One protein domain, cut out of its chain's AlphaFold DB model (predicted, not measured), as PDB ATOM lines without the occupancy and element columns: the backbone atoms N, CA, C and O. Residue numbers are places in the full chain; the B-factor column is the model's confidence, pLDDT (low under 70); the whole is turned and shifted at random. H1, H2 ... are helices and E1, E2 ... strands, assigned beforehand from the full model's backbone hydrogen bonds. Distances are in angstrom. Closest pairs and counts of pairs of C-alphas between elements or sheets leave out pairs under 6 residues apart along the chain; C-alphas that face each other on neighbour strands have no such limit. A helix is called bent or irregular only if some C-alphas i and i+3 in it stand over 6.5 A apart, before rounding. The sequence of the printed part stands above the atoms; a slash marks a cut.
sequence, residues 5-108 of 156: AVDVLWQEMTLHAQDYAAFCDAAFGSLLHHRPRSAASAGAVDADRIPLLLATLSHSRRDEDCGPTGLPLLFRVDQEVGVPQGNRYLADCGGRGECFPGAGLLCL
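What this domain is: This is residues 5 to 108 of the 156 residues of an uncharacterized protein of Micromonospora profundi (UniProt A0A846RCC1). Picture an elongated, loosely joined string of helices: H1 and H2 make a corner at one end, H3 and H4 stand about perpendicular to each other in the middle, and the loop of residues 91 to 104, which joins the two short strands E1 and E2, reaches out to the other end. No helix touches another. The printed part has 104 residues, with named elements in the order H1 H2 H3 H4 E1 E2; the sheet is E1 beside E2, parallel, and the class is mostly helix. The whole is only just loose, close to compact, with a radius of gyration of the C-alphas of 15.6 A, and spans 50 by 30 by 27 A.

How they stand to each other: Start with H1, residues 5 to 15, and H2, residues 17 to 28: they are close but not clearly touching, with closest C-alphas Thr 14 and Tyr 20 at 6.0 A, at a steep tilt of 65 degrees, opposite ways. H2 and H3, residues 47 to 63, are apart. H4, residues 73 to 80, is close to H3 but not clearly touching, with closest C-alphas Ser 60 and Leu 74 at 7.4 A, about perpendicular at 78 degrees. Ala 5 and Asp 78, 6.1 A apart, are the closest C-alphas of H1 and H4, also close but not clearly touching. Between H4 and E1, residues 88 to 90, the closest C-alphas are Phe 75 and Tyr 89, 6.3 A apart. E1 and E2, residues 105 to 107, are parallel at 36 degrees; look for N 106 and O 88 within hydrogen-bond range at 2.8 A. Every O i to N i+4 pair is within range in H1 and H2, but 10 of 13 in H3 and 2 of 4 in H4.

Where its parts are: Find C-alpha 5 at (36.903, 83.329, 50.045); from there H1 runs 15.9 A to Leu 15, and H2 15.3 A from Ala 17 to Phe 28. H3 runs 25.3 A from C-alpha 47 at (32.262, 85.996, 29.062), and is only just irregular, C-alphas 48 and 51 being 6.8 A apart. H4, 9.2 A, is irregular, with C-alphas 75 and 78 7.0 A apart. E1 spans 7.0 A, and E2 6.5 A, ending at C-alpha 107, (33.403, 97.591, 37.467).

The domain as a whole: The C-alphas of Gln 18 and Arg 96, the two farthest apart, are 50.4 A apart. The printed part has no cut. The links H2 to H3 and E1 to E2 are long. Mean pLDDT of the printed part is 77.1; look for values under 70 at residues 35 to 47 and 94 to 104.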
ATOM      1  N   ALA A   5      36.990  83.897  48.693       85.06
ATOM      2  CA  ALA A   5      36.903  83.329  50.045       85.06
ATOM      3  C   ALA A   5      35.714  82.374  50.182       85.06
ATOM      4  O   ALA A   5      35.868  81.249  50.653       85.06
ATOM      5  N   VAL A   6      34.536  82.804  49.723       85.88
ATOM      6  CA  VAL A   6      33.319  81.986  49.773       85.88
ATOM      7  C   VAL A   6      33.436  80.765  48.863       85.88
ATOM      8  O   VAL A   6      32.988  79.688  49.242       85.88
ATOM      9  N   ASP A   7      34.058  80.898  47.687       84.44
ATOM     10  CA  ASP A   7      34.268  79.767  46.776       84.44
ATOM     11  C   ASP A   7      35.166  78.689  47.395       84.44
ATOM     12  O   ASP A   7      34.822  77.513  47.327       84.44
ATOM     13  N   VAL A   8      36.266  79.092  48.044       84.25
ATOM     14  CA  VAL A   8      37.180  78.174  48.741       84.25
ATOM     15  C   VAL A   8      36.478  77.504  49.919       84.25
ATOM     16  O   VAL A   8      36.522  76.284  50.038       84.25
ATOM     17  N   LEU A   9      35.781  78.269  50.764       84.69
ATOM     18  CA  LEU A   9      35.065  77.702  51.912       84.69
ATOM     19  C   LEU A   9      33.960  76.730  51.483       84.69
ATOM     20  O   LEU A   9      33.787  75.681  52.101       84.69
ATOM     21  N   TRP A  10      33.229  77.039  50.411       84.69
ATOM     22  CA  TRP A  10      32.222  76.124  49.872       84.69
ATOM     23  C   TRP A  10      32.871  74.882  49.248       84.69
ATOM     24  O   TRP A  10      32.386  73.765  49.443       84.69
ATOM     25  N   GLN A  11      33.998  75.030  48.554       85.19
ATOM     26  CA  GLN A  11      34.738  73.877  48.050       85.19
ATOM     27  C   GLN A  11      35.127  72.926  49.193       85.19
ATOM     28  O   GLN A  11      34.849  71.732  49.094       85.19
ATOM     29  N   GLU A  12      35.676  73.449  50.292       86.00
ATOM     30  CA  GLU A  12      36.009  72.645  51.478       86.00
ATOM     31  C   GLU A  12      34.763  71.993  52.093       86.00
ATOM     32  O   GLU A  12      34.771  70.803  52.404       86.00
ATOM     33  N   MET A  13      33.644  72.718  52.181       82.19
ATOM     34  CA  MET A  13      32.378  72.152  52.661       82.19
ATOM     35  C   MET A  13      31.897  70.979  51.789       82.19
ATOM     36  O   MET A  13      31.376  69.995  52.307       82.19
ATOM     37  N   THR A  14      32.121  71.040  50.475       83.88
ATOM     38  CA  THR A  14      31.726  69.975  49.535       83.88
ATOM     39  C   THR A  14      32.546  68.689  49.728       83.88
ATOM     40  O   THR A  14      32.068  67.608  49.384       83.88
ATOM     41  N   LEU A  15      33.751  68.766  50.312       84.56
ATOM     42  CA  LEU A  15      34.555  67.579  50.646       84.56
ATOM     43  C   LEU A  15      33.896  66.734  51.746       84.56
ATOM     44  O   LEU A  15      34.007  65.507  51.737       84.56
ATOM     45  N   HIS A  16      33.149  67.371  52.648       85.12
ATOM     46  CA  HIS A  16      32.329  66.707  53.662       85.12
ATOM     47  C   HIS A  16      30.982  66.271  53.067       85.12
ATOM     48  O   HIS A  16      29.918  66.720  53.482       85.12
ATOM     49  N   ALA A  17      31.025  65.387  52.065       80.81
ATOM     50  CA  ALA A  17      29.888  65.088  51.190       80.81
ATOM     51  C   ALA A  17      28.608  64.621  51.915       80.81
ATOM     52  O   ALA A  17      27.513  64.928  51.452       80.81
ATOM     53  N   GLN A  18      28.721  63.900  53.038       83.50
ATOM     54  CA  GLN A  18      27.557  63.445  53.818       83.50
ATOM     55  C   GLN A  18      26.876  64.602  54.557       83.50
ATOM     56  O   GLN A  18      25.665  64.782  54.429       83.50
ATOM     57  N   ASP A  19      27.657  65.413  55.269       85.06
ATOM     58  CA  ASP A  19      27.151  66.575  56.005       85.06
ATOM     59  C   ASP A  19      26.630  67.645  55.041       85.06
ATOM     60  O   ASP A  19      25.571  68.231  55.261       85.06
ATOM     61  N   TYR A  20      27.328  67.847  53.921       85.44
ATOM     62  CA  TYR A  20      26.900  68.750  52.861       85.44
ATOM     63  C   TYR A  20      25.596  68.288  52.203       85.44
ATOM     64  O   TYR A  20      24.704  69.105  51.987       85.44
ATOM     65  N   ALA A  21      25.435  66.986  51.936       84.44
ATOM     66  CA  ALA A  21      24.182  66.455  51.404       84.44
ATOM     67  C   ALA A  21      23.019  66.641  52.388       84.44
ATOM     68  O   ALA A  21      21.952  67.085  51.970       84.44
ATOM     69  N   ALA A  22      23.231  66.375  53.681       87.81
ATOM     70  CA  ALA A  22      22.216  66.584  54.714       87.81
ATOM     71  C   ALA A  22      21.833  68.067  54.858       87.81
ATOM     72  O   ALA A  22      20.651  68.402  54.934       87.81
ATOM     73  N   PHE A  23      22.820  68.965  54.839       86.44
ATOM     74  CA  PHE A  23      22.588  70.408  54.831       86.44
ATOM     75  C   PHE A  23      21.799  70.849  53.593       86.44
ATOM     76  O   PHE A  23      20.825  71.593  53.712       86.44
ATOM     77  N   CYS A  24      22.191  70.379  52.407       87.44
ATOM     78  CA  CYS A  24      21.520  70.730  51.162       87.44
ATOM     79  C   CYS A  24      20.080  70.218  51.103       87.44
ATOM     80  O   CYS A  24      19.203  70.935  50.624       87.44
ATOM     81  N   ASP A  25      19.825  69.013  51.605       88.56
ATOM     82  CA  ASP A  25      18.476  68.461  51.689       88.56
ATOM     83  C   ASP A  25      17.605  69.280  52.655       88.56
ATOM     84  O   ASP A  25      16.510  69.707  52.296       88.56
ATOM     85  N   ALA A  26      18.134  69.624  53.833       89.38
ATOM     86  CA  ALA A  26      17.413  70.423  54.821       89.38
ATOM     87  C   ALA A  26      17.125  71.867  54.360       89.38
ATOM     88  O   ALA A  26      16.058  72.404  54.656       89.38
ATOM     89  N   ALA A  27      18.065  72.508  53.659       87.62
ATOM     90  CA  ALA A  27      17.951  73.915  53.265       87.62
ATOM     91  C   ALA A  27      17.301  74.121  51.887       87.62
ATOM     92  O   ALA A  27      16.585  75.100  51.682       87.62
ATOM     93  N   PHE A  28      17.560  73.221  50.935       85.00
ATOM     94  CA  PHE A  28      17.185  73.390  49.525       85.00
ATOM     95  C   PHE A  28      16.364  72.222  48.964       85.00
ATOM     96  O   PHE A  28      15.914  72.305  47.820       85.00
ATOM     97  N   GLY A  29      16.195  71.125  49.713       84.06
ATOM     98  CA  GLY A  29      15.498  69.913  49.260       84.06
ATOM     99  C   GLY A  29      16.176  69.195  48.090       84.06
ATOM    100  O   GLY A  29      15.562  68.361  47.427       84.06
ATOM    101  N   SER A  30      17.412  69.575  47.754       83.00
ATOM    102  CA  SER A  30      18.174  68.993  46.650       83.00
ATOM    103  C   SER A  30      19.662  69.302  46.784       83.00
ATOM    104  O   SER A  30      20.059  70.327  47.341       83.00
ATOM    105  N   LEU A  31      20.502  68.417  46.242       83.31
ATOM    106  CA  LEU A  31      21.950  68.586  46.272       83.31
ATOM    107  C   LEU A  31      22.397  69.680  45.290       83.31
ATOM    108  O   LEU A  31      22.333  69.516  44.065       83.31
ATOM    109  N   LEU A  32      22.924  70.777  45.829       80.75
ATOM    110  CA  LEU A  32      23.551  71.821  45.027       80.75
ATOM    111  C   LEU A  32      24.958  71.381  44.621       80.75
ATOM    112  O   LEU A  32      25.833  71.177  45.459       80.75
ATOM    113  N   HIS A  33      25.195  71.259  43.320       75.88
ATOM    114  CA  HIS A  33      26.513  70.904  42.810       75.88
ATOM    115  C   HIS A  33      27.388  72.156  42.779       75.88
ATOM    116  O   HIS A  33      27.088  73.113  42.057       75.88
ATOM    117  N   HIS A  34      28.472  72.160  43.559       71.50
ATOM    118  CA  HIS A  34      29.474  73.216  43.459       71.50
ATOM    119  C   HIS A  34      30.099  73.172  42.062       71.50
ATOM    120  O   HIS A  34      30.564  72.126  41.602       71.50
ATOM    121  N   ARG A  35      30.070  74.304  41.354       65.00
ATOM    122  CA  ARG A  35      30.771  74.462  40.080       65.00
ATOM    123  C   ARG A  35      32.060  75.229  40.365       65.00
ATOM    124  O   ARG A  35      31.976  76.453  40.529       65.00
ATOM    125  N   PRO A  36      33.222  74.553  40.408       59.44
ATOM    126  CA  PRO A  36      34.468  75.198  40.777       59.44
ATOM    127  C   PRO A  36      34.771  76.362  39.845       59.44
ATOM    128  O   PRO A  36      34.463  76.348  38.643       59.44
ATOM    129  N   ARG A  37      35.353  77.420  40.409       62.00
ATOM    130  CA  ARG A  37      35.851  78.526  39.605       62.00
ATOM    131  C   ARG A  37      36.934  77.985  38.671       62.00
ATOM    132  O   ARG A  37      37.955  77.485  39.122       62.00
ATOM    133  N   SER A  38      36.711  78.094  37.358       54.94
ATOM    134  CA  SER A  38      37.789  77.953  36.384       54.94
ATOM    135  C   SER A  38      38.898  78.924  36.786       54.94
ATOM    136  O   SER A  38      38.603  80.074  37.111       54.94
ATOM    137  N   ALA A  39      40.149  78.462  36.808       47.41
ATOM    138  CA  ALA A  39      41.330  79.228  37.217       47.41
ATOM    139  C   ALA A  39      41.686  80.361  36.226       47.41
ATOM    140  O   ALA A  39      42.847  80.570  35.886       47.41
ATOM    141  N   ALA A  40      40.684  81.085  35.724       42.97
ATOM    142  CA  ALA A  40      40.869  82.320  34.996       42.97
ATOM    143  C   ALA A  40      41.467  83.343  35.965       42.97
ATOM    144  O   ALA A  40      40.890  83.672  37.009       42.97
ATOM    145  N   SER A  41      42.678  83.767  35.621       41.22
ATOM    146  CA  SER A  41      43.493  84.764  36.302       41.22
ATOM    147  C   SER A  41      42.665  85.933  36.830       41.22
ATOM    148  O   SER A  41      41.810  86.468  36.118       41.22
ATOM    149  N   ALA A  42      42.961  86.340  38.068       47.16
ATOM    150  CA  ALA A  42      42.413  87.529  38.709       47.16
ATOM    151  C   ALA A  42      42.329  88.704  37.713       47.16
ATOM    152  O   ALA A  42      43.350  89.197  37.240       47.16
ATOM    153  N   GLY A  43      41.106  89.108  37.360       50.38
ATOM    154  CA  GLY A  43      40.842  90.231  36.452       50.38
ATOM    155  C   GLY A  43      40.131  89.882  35.141       50.38
ATOM    156  O   GLY A  43      39.536  90.778  34.549       50.38
ATOM    157  N   ALA A  44      40.107  88.618  34.709       53.62
ATOM    158  CA  ALA A  44      39.344  88.206  33.528       53.62
ATOM    159  C   ALA A  44      38.071  87.461  33.952       53.62
ATOM    160  O   ALA A  44      38.101  86.279  34.300       53.62
ATOM    161  N   VAL A  45      36.938  88.165  33.945       60.88
ATOM    162  CA  VAL A  45      35.634  87.501  34.017       60.88
ATOM    163  C   VAL A  45      35.398  86.838  32.667       60.88
ATOM    164  O   VAL A  45      35.270  87.523  31.658       60.88
ATOM    165  N   ASP A  46      35.365  85.510  32.659       66.38
ATOM    166  CA  ASP A  46      34.963  84.729  31.492       66.38
ATOM    167  C   ASP A  46      33.595  85.215  30.981       66.38
ATOM    168  O   ASP A  46      32.688  85.457  31.786       66.38
ATOM    169  N   ALA A  47      33.450  85.390  29.666       67.25
ATOM    170  CA  ALA A  47      32.262  85.996  29.062       67.25
ATOM    171  C   ALA A  47      30.981  85.241  29.453       67.25
ATOM    172  O   ALA A  47      29.955  85.854  29.756       67.25
ATOM    173  N   ASP A  48      31.085  83.918  29.586       70.38
ATOM    174  CA  ASP A  48      29.992  83.036  29.999       70.38
ATOM    175  C   ASP A  48      29.575  83.234  31.469       70.38
ATOM    176  O   ASP A  48      28.462  82.886  31.873       70.38
ATOM    177  N   ARG A  49      30.443  83.825  32.299       74.75
ATOM    178  CA  ARG A  49      30.193  84.066  33.732       74.75
ATOM    179  C   ARG A  49      29.574  85.430  34.012       74.75
ATOM    180  O   ARG A  49      28.981  85.603  35.077       74.75
ATOM    181  N   ILE A  50      29.678  86.377  33.082       78.50
ATOM    182  CA  ILE A  50      29.070  87.712  33.182       78.50
ATOM    183  C   ILE A  50      27.563  87.646  33.497       78.50
ATOM    184  O   ILE A  50      27.153  88.274  34.479       78.50
ATOM    185  N   PRO A  51      26.718  86.891  32.758       82.06
ATOM    186  CA  PRO A  51      25.282  86.851  33.041       82.06
ATOM    187  C   PRO A  51      24.981  86.292  34.436       82.06
ATOM    188  O   PRO A  51      24.131  86.827  35.150       82.06
ATOM    189  N   LEU A  52      25.724  85.267  34.867       83.25
ATOM    190  CA  LEU A  52      25.571  84.674  36.195       83.25
ATOM    191  C   LEU A  52      25.973  85.659  37.306       83.25
ATOM    192  O   LEU A  52      25.294  85.750  38.328       83.25
ATOM    193  N   LEU A  53      27.048  86.425  37.104       83.56
ATOM    194  CA  LEU A  53      27.491  87.457  38.046       83.56
ATOM    195  C   LEU A  53      26.477  88.596  38.170       83.56
ATOM    196  O   LEU A  53      26.182  89.013  39.287       83.56
ATOM    197  N   LEU A  54      25.901  89.062  37.058       84.38
ATOM    198  CA  LEU A  54      24.863  90.100  37.070       84.38
ATOM    199  C   LEU A  54      23.566  89.618  37.737       84.38
ATOM    200  O   LEU A  54      22.946  90.370  38.496       84.38
ATOM    201  N   ALA A  55      23.173  88.365  37.501       86.81
ATOM    202  CA  ALA A  55      22.034  87.752  38.181       86.81
ATOM    203  C   ALA A  55      22.279  87.654  39.696       86.81
ATOM    204  O   ALA A  55      21.426  88.068  40.483       86.81
ATOM    205  N   THR A  56      23.471  87.195  40.095       87.56
ATOM    206  CA  THR A  56      23.878  87.105  41.508       87.56
ATOM    207  C   THR A  56      23.865  88.486  42.163       87.56
ATOM    208  O   THR A  56      23.240  88.656  43.201       87.56
ATOM    209  N   LEU A  57      24.448  89.501  41.516       86.88
ATOM    210  CA  LEU A  57      24.433  90.889  41.990       86.88
ATOM    211  C   LEU A  57      23.007  91.405  42.212       86.88
ATOM    212  O   LEU A  57      22.717  92.017  43.236       86.88
ATOM    213  N   SER A  58      22.110  91.146  41.260       85.88
ATOM    214  CA  SER A  58      20.711  91.580  41.338       85.88
ATOM    215  C   SER A  58      19.941  90.878  42.457       85.88
ATOM    216  O   SER A  58      18.984  91.433  42.995       85.88
ATOM    217  N   HIS A  59      20.307  89.641  42.793       89.31
ATOM    218  CA  HIS A  59      19.701  88.920  43.906       89.31
ATOM    219  C   HIS A  59      20.262  89.399  45.247       89.31
ATOM    220  O   HIS A  59      19.481  89.819  46.091       89.31
ATOM    221  N   SER A  60      21.588  89.479  45.390       87.12
ATOM    222  CA  SER A  60      22.243  89.973  46.610       87.12
ATOM    223  C   SER A  60      21.851  91.413  46.950       87.12
ATOM    224  O   SER A  60      21.686  91.742  48.116       87.12
ATOM    225  N   ARG A  61      21.628  92.278  45.950       87.94
ATOM    226  CA  ARG A  61      21.111  93.636  46.194       87.94
ATOM    227  C   ARG A  61      19.711  93.662  46.792       87.94
ATOM    228  O   ARG A  61      19.434  94.511  47.626       87.94
ATOM    229  N   ARG A  62      18.839  92.755  46.343       87.56
ATOM    230  CA  ARG A  62      17.478  92.629  46.879       87.56
ATOM    231  C   ARG A  62      17.478  92.041  48.285       87.56
ATOM    232  O   ARG A  62      16.655  92.449  49.087       87.56
ATOM    233  N   ASP A  63      18.381  91.104  48.548       88.50
ATOM    234  CA  ASP A  63      18.527  90.459  49.853       88.50
ATOM    235  C   ASP A  63      19.075  91.425  50.917       88.50
ATOM    236  O   ASP A  63      18.521  91.542  52.003       88.50
ATOM    237  N   GLU A  64      20.107  92.199  50.568       88.62
ATOM    238  CA  GLU A  64      20.748  93.162  51.477       88.62
ATOM    239  C   GLU A  64      20.091  94.559  51.470       88.62
ATOM    240  O   GLU A  64      20.612  95.482  52.093       88.62
ATOM    241  N   ASP A  65      18.998  94.742  50.716       85.88
ATOM    242  CA  ASP A  65      18.339  96.031  50.433       85.88
ATOM    243  C   ASP A  65      19.325  97.171  50.095       85.88
ATOM    244  O   ASP A  65      19.164  98.339  50.456       85.88
ATOM    245  N   CYS A  66      20.406  96.828  49.390       74.56
ATOM    246  CA  CYS A  66      21.386  97.807  48.959       74.56
ATOM    247  C   CYS A  66      20.983  98.318  47.570       74.56
ATOM    248  O   CYS A  66      20.834  97.553  46.617       74.56
ATOM    249  N   GLY A  67      20.745  99.631  47.473       76.38
ATOM    250  CA  GLY A  67      20.201 100.289  46.281       76.38
ATOM    251  C   GLY A  67      21.007 100.072  44.982       76.38
ATOM    252  O   GLY A  67      21.983  99.323  44.931       76.38
ATOM    253  N   PRO A  68      20.666 100.762  43.881       71.75
ATOM    254  CA  PRO A  68      21.239 100.480  42.556       71.75
ATOM    255  C   PRO A  68      22.762 100.684  42.464       71.75
ATOM    256  O   PRO A  68      23.414 100.101  41.595       71.75
ATOM    257  N   THR A  69      23.329 101.489  43.361       72.50
ATOM    258  CA  THR A  69      24.767 101.766  43.498       72.50
ATOM    259  C   THR A  69      25.408 101.025  44.675       72.50
ATOM    260  O   THR A  69      26.609 101.151  44.897       72.50
ATOM    261  N   GLY A  70      24.640 100.230  45.423       80.19
ATOM    262  CA  GLY A  70      25.133  99.429  46.536       80.19
ATOM    263  C   GLY A  70      26.030  98.287  46.061       80.19
ATOM    264  O   GLY A  70      25.766  97.654  45.028       80.19
ATOM    265  N   LEU A  71      27.100  98.032  46.816       85.69
ATOM    266  CA  LEU A  71      27.938  96.846  46.665       85.69
ATOM    267  C   LEU A  71      27.557  95.847  47.770       85.69
ATOM    268  O   LEU A  71      27.849  96.140  48.935       85.69
ATOM    269  N   PRO A  72      26.915  94.714  47.431       89.44
ATOM    270  CA  PRO A  72      26.565  93.695  48.417       89.44
ATOM    271  C   PRO A  72      27.807  93.090  49.081       89.44
ATOM    272  O   PRO A  72      28.882  93.044  48.463       89.44
ATOM    273  N   LEU A  73      27.657  92.575  50.300       89.31
ATOM    274  CA  LEU A  73      28.706  91.926  51.089       89.31
ATOM    275  C   LEU A  73      29.426  90.847  50.283       89.31
ATOM    276  O   LEU A  73      30.654  90.814  50.260       89.31
ATOM    277  N   LEU A  74      28.684  90.025  49.538       87.06
ATOM    278  CA  LEU A  74      29.252  88.940  48.732       87.06
ATOM    279  C   LEU A  74      30.288  89.425  47.689       87.06
ATOM    280  O   LEU A  74      31.154  88.660  47.270       87.06
ATOM    281  N   PHE A  75      30.222  90.696  47.284       87.12
ATOM    282  CA  PHE A  75      31.162  91.328  46.350       87.12
ATOM    283  C   PHE A  75      32.235  92.177  47.049       87.12
ATOM    284  O   PHE A  75      33.188  92.609  46.402       87.12
ATOM    285  N   ARG A  76      32.106  92.440  48.352       88.81
ATOM    286  CA  ARG A  76      33.069  93.235  49.131       88.81
ATOM    287  C   ARG A  76      33.919  92.386  50.081       88.81
ATOM    288  O   ARG A  76      35.054  92.757  50.365       88.81
ATOM    289  N   VAL A  77      33.421  91.222  50.493       88.25
ATOM    290  CA  VAL A  77      34.041  90.333  51.488       88.25
ATOM    291  C   VAL A  77      35.486  89.951  51.150       88.25
ATOM    292  O   VAL A  77      36.337  89.941  52.031       88.25
ATOM    293  N   ASP A  78      35.809  89.725  49.873       86.00
ATOM    294  CA  ASP A  78      37.181  89.403  49.446       86.00
ATOM    295  C   ASP A  78      38.174  90.532  49.768       86.00
ATOM    296  O   ASP A  78      39.334  90.270  50.095       86.00
ATOM    297  N   GLN A  79      37.723  91.788  49.677       83.44
ATOM    298  CA  GLN A  79      38.523  92.957  50.039       83.44
ATOM    299  C   GLN A  79      38.589  93.141  51.554       83.44
ATOM    300  O   GLN A  79      39.665  93.426  52.071       83.44
ATOM    301  N   GLU A  80      37.466  92.964  52.256       86.50
ATOM    302  CA  GLU A  80      37.389  93.127  53.716       86.50
ATOM    303  C   GLU A  80      38.252  92.106  54.463       86.50
ATOM    304  O   GLU A  80      38.929  92.457  55.425       86.50
ATOM    305  N   VAL A  81      38.275  90.858  53.992       85.00
ATOM    306  CA  VAL A  81      39.069  89.769  54.584       85.00
ATOM    307  C   VAL A  81      40.521  89.781  54.077       85.00
ATOM    308  O   VAL A  81      41.377  89.078  54.609       85.00
ATOM    309  N   GLY A  82      40.839  90.602  53.070       83.31
ATOM    310  CA  GLY A  82      42.200  90.733  52.545       83.31
ATOM    311  C   GLY A  82      42.692  89.488  51.804       83.31
ATOM    312  O   GLY A  82      43.865  89.131  51.903       83.31
ATOM    313  N   VAL A  83      41.808  88.819  51.056       80.38
ATOM    314  CA  VAL A  83      42.130  87.570  50.352       80.38
ATOM    315  C   VAL A  83      43.217  87.820  49.294       80.38
ATOM    316  O   VAL A  83      43.024  88.658  48.400       80.38
ATOM    317  N   PRO A  84      44.352  87.094  49.325       75.62
ATOM    318  CA  PRO A  84      45.363  87.171  48.275       75.62
ATOM    319  C   PRO A  84      44.757  86.787  46.918       75.62
ATOM    320  O   PRO A  84      44.147  85.733  46.786       75.62
ATOM    321  N   GLN A  85      44.905  87.651  45.906       70.75
ATOM    322  CA  GLN A  85      44.247  87.505  44.591       70.75
ATOM    323  C   GLN A  85      42.705  87.435  44.635       70.75
ATOM    324  O   GLN A  85      42.080  86.925  43.702       70.75
ATOM    325  N   GLY A  86      42.086  87.962  45.697       75.38
ATOM    326  CA  GLY A  86      40.637  88.114  45.794       75.38
ATOM    327  C   GLY A  86      40.076  89.031  44.708       75.38
ATOM    328  O   GLY A  86      40.767  89.922  44.196       75.38
ATOM    329  N   ASN A  87      38.806  88.828  44.360       78.81
ATOM    330  CA  ASN A  87      38.162  89.677  43.371       78.81
ATOM    331  C   ASN A  87      37.872  91.049  43.980       78.81
ATOM    332  O   ASN A  87      37.358  91.171  45.092       78.81
ATOM    333  N   ARG A  88      38.195  92.103  43.232       82.62
ATOM    334  CA  ARG A  88      37.955  93.479  43.655       82.62
ATOM    335  C   ARG A  88      36.895  94.098  42.765       82.62
ATOM    336  O   ARG A  88      37.127  94.269  41.573       82.62
ATOM    337  N   TYR A  89      35.755  94.444  43.348       83.19
ATOM    338  CA  TYR A  89      34.628  95.009  42.616       83.19
ATOM    339  C   TYR A  89      34.419  96.486  42.947       83.19
ATOM    340  O   TYR A  89      34.636  96.922  44.076       83.19
ATOM    341  N   LEU A  90      33.970  97.245  41.950       80.62
ATOM    342  CA  LEU A  90      33.486  98.617  42.096       80.62
ATOM    343  C   LEU A  90      32.037  98.689  41.621       80.62
ATOM    344  O   LEU A  90      31.713  98.201  40.536       80.62
ATOM    345  N   ALA A  91      31.173  99.315  42.422       77.00
ATOM    346  CA  ALA A  91      29.773  99.515  42.055       77.00
ATOM    347  C   ALA A  91      29.621 100.502  40.886       77.00
ATOM    348  O   ALA A  91      28.847 100.242  39.967       77.00
ATOM    349  N   ASP A  92      30.399 101.584  40.904       74.62
ATOM    350  CA  ASP A  92      30.474 102.602  39.857       74.62
ATOM    351  C   ASP A  92      31.925 103.107  39.777       74.62
ATOM    352  O   ASP A  92      32.538 103.405  40.803       74.62
ATOM    353  N   CYS A  93      32.501 103.141  38.573       72.44
ATOM    354  CA  CYS A  93      33.852 103.662  38.339       72.44
ATOM    355  C   CYS A  93      33.858 105.133  37.882       72.44
ATOM    356  O   CYS A  93      34.922 105.666  37.576       72.44
ATOM    357  N   GLY A  94      32.691 105.778  37.772       68.31
ATOM    358  CA  GLY A  94      32.526 107.155  37.291       68.31
ATOM    359  C   GLY A  94      32.815 107.339  35.797       68.31
ATOM    360  O   GLY A  94      32.877 108.468  35.306       68.31
ATOM    361  N   GLY A  95      33.011 106.242  35.062       64.19
ATOM    362  CA  GLY A  95      33.347 106.255  33.642       64.19
ATOM    363  C   GLY A  95      32.169 106.731  32.795       64.19
ATOM    364  O   GLY A  95      31.092 106.137  32.827       64.19
ATOM    365  N   ARG A  96      32.348 107.791  31.994       60.28
ATOM    366  CA  ARG A  96      31.316 108.288  31.064       60.28
ATOM    367  C   ARG A  96      31.233 107.434  29.791       60.28
ATOM    368  O   ARG A  96      31.427 107.937  28.690       60.28
ATOM    369  N   GLY A  97      30.921 106.148  29.945       57.69
ATOM    370  CA  GLY A  97      30.790 105.179  28.846       57.69
ATOM    371  C   GLY A  97      32.065 104.393  28.531       57.69
ATOM    372  O   GLY A  97      31.990 103.389  27.827       57.69
ATOM    373  N   GLU A  98      33.199 104.795  29.101       58.72
ATOM    374  CA  GLU A  98      34.457 104.052  29.073       58.72
ATOM    375  C   GLU A  98      34.816 103.654  30.504       58.72
ATOM    376  O   GLU A  98      34.884 104.495  31.405       58.72
ATOM    377  N   CYS A  99      35.004 102.354  30.722       65.25
ATOM    378  CA  CYS A  99      35.512 101.856  31.989       65.25
ATOM    379  C   CYS A  99      37.013 102.148  32.034       65.25
ATOM    380  O   CYS A  99      37.733 101.740  31.126       65.25
ATOM    381  N   PHE A 100      37.486 102.822  33.081       59.62
ATOM    382  CA  PHE A 100      38.911 102.898  33.382       59.62
ATOM    383  C   PHE A 100      39.243 101.732  34.316       59.62
ATOM    384  O   PHE A 100      38.971 101.833  35.517       59.62
ATOM    385  N   PRO A 101      39.769 100.602  33.807       56.44
ATOM    386  CA  PRO A 101      40.194  99.515  34.668       56.44
ATOM    387  C   PRO A 101      41.388  99.994  35.501       56.44
ATOM    388  O   PRO A 101      42.521 100.049  35.029       56.44
ATOM    389  N   GLY A 102      41.140 100.356  36.760       58.03
ATOM    390  CA  GLY A 102      42.200 100.396  37.761       58.03
ATOM    391  C   GLY A 102      42.778  98.987  37.920       58.03
ATOM    392  O   GLY A 102      42.042  98.010  37.788       58.03
ATOM    393  N   ALA A 103      44.083  98.866  38.166       59.84
ATOM    394  CA  ALA A 103      44.793  97.585  38.214       59.84
ATOM    395  C   ALA A 103      44.048  96.525  39.063       59.84
ATOM    396  O   ALA A 103      44.032  96.594  40.292       59.84
ATOM    397  N   GLY A 104      43.409  95.555  38.395       67.19
ATOM    398  CA  GLY A 104      42.692  94.440  39.025       67.19
ATOM    399  C   GLY A 104      41.294  94.745  39.589       67.19
ATOM    400  O   GLY A 104      40.776  93.927  40.346       67.19
ATOM    401  N   LEU A 105      40.680  95.887  39.256       75.81
ATOM    402  CA  LEU A 105      39.325  96.261  39.690       75.81
ATOM    403  C   LEU A 105      38.285  95.978  38.594       75.81
ATOM    404  O   LEU A 105      38.412  96.437  37.460       75.81
ATOM    405  N   LEU A 106      37.219  95.263  38.952       78.12
ATOM    406  CA  LEU A 106      36.091  94.934  38.082       78.12
ATOM    407  C   LEU A 106      34.920  95.886  38.349       78.12
ATOM    408  O   LEU A 106      34.312  95.863  39.419       78.12
ATOM    409  N   CYS A 107      34.570  96.715  37.366       80.56
ATOM    410  CA  CYS A 107      33.403  97.591  37.467       80.56
ATOM    411  C   CYS A 107      32.115  96.834  37.122       80.56
ATOM    412  O   CYS A 107      31.914  96.424  35.977       80.56
ATOM    413  N   LEU A 108      31.207  96.716  38.092       78.25
ATOM    414  CA  LEU A 108      29.930  96.017  37.932       78.25
ATOM    415  C   LEU A 108      28.993  96.700  36.924       78.25
ATOM    416  O   LEU A 108      28.195  96.028  36.275       78.25
TER     417      LEU A 108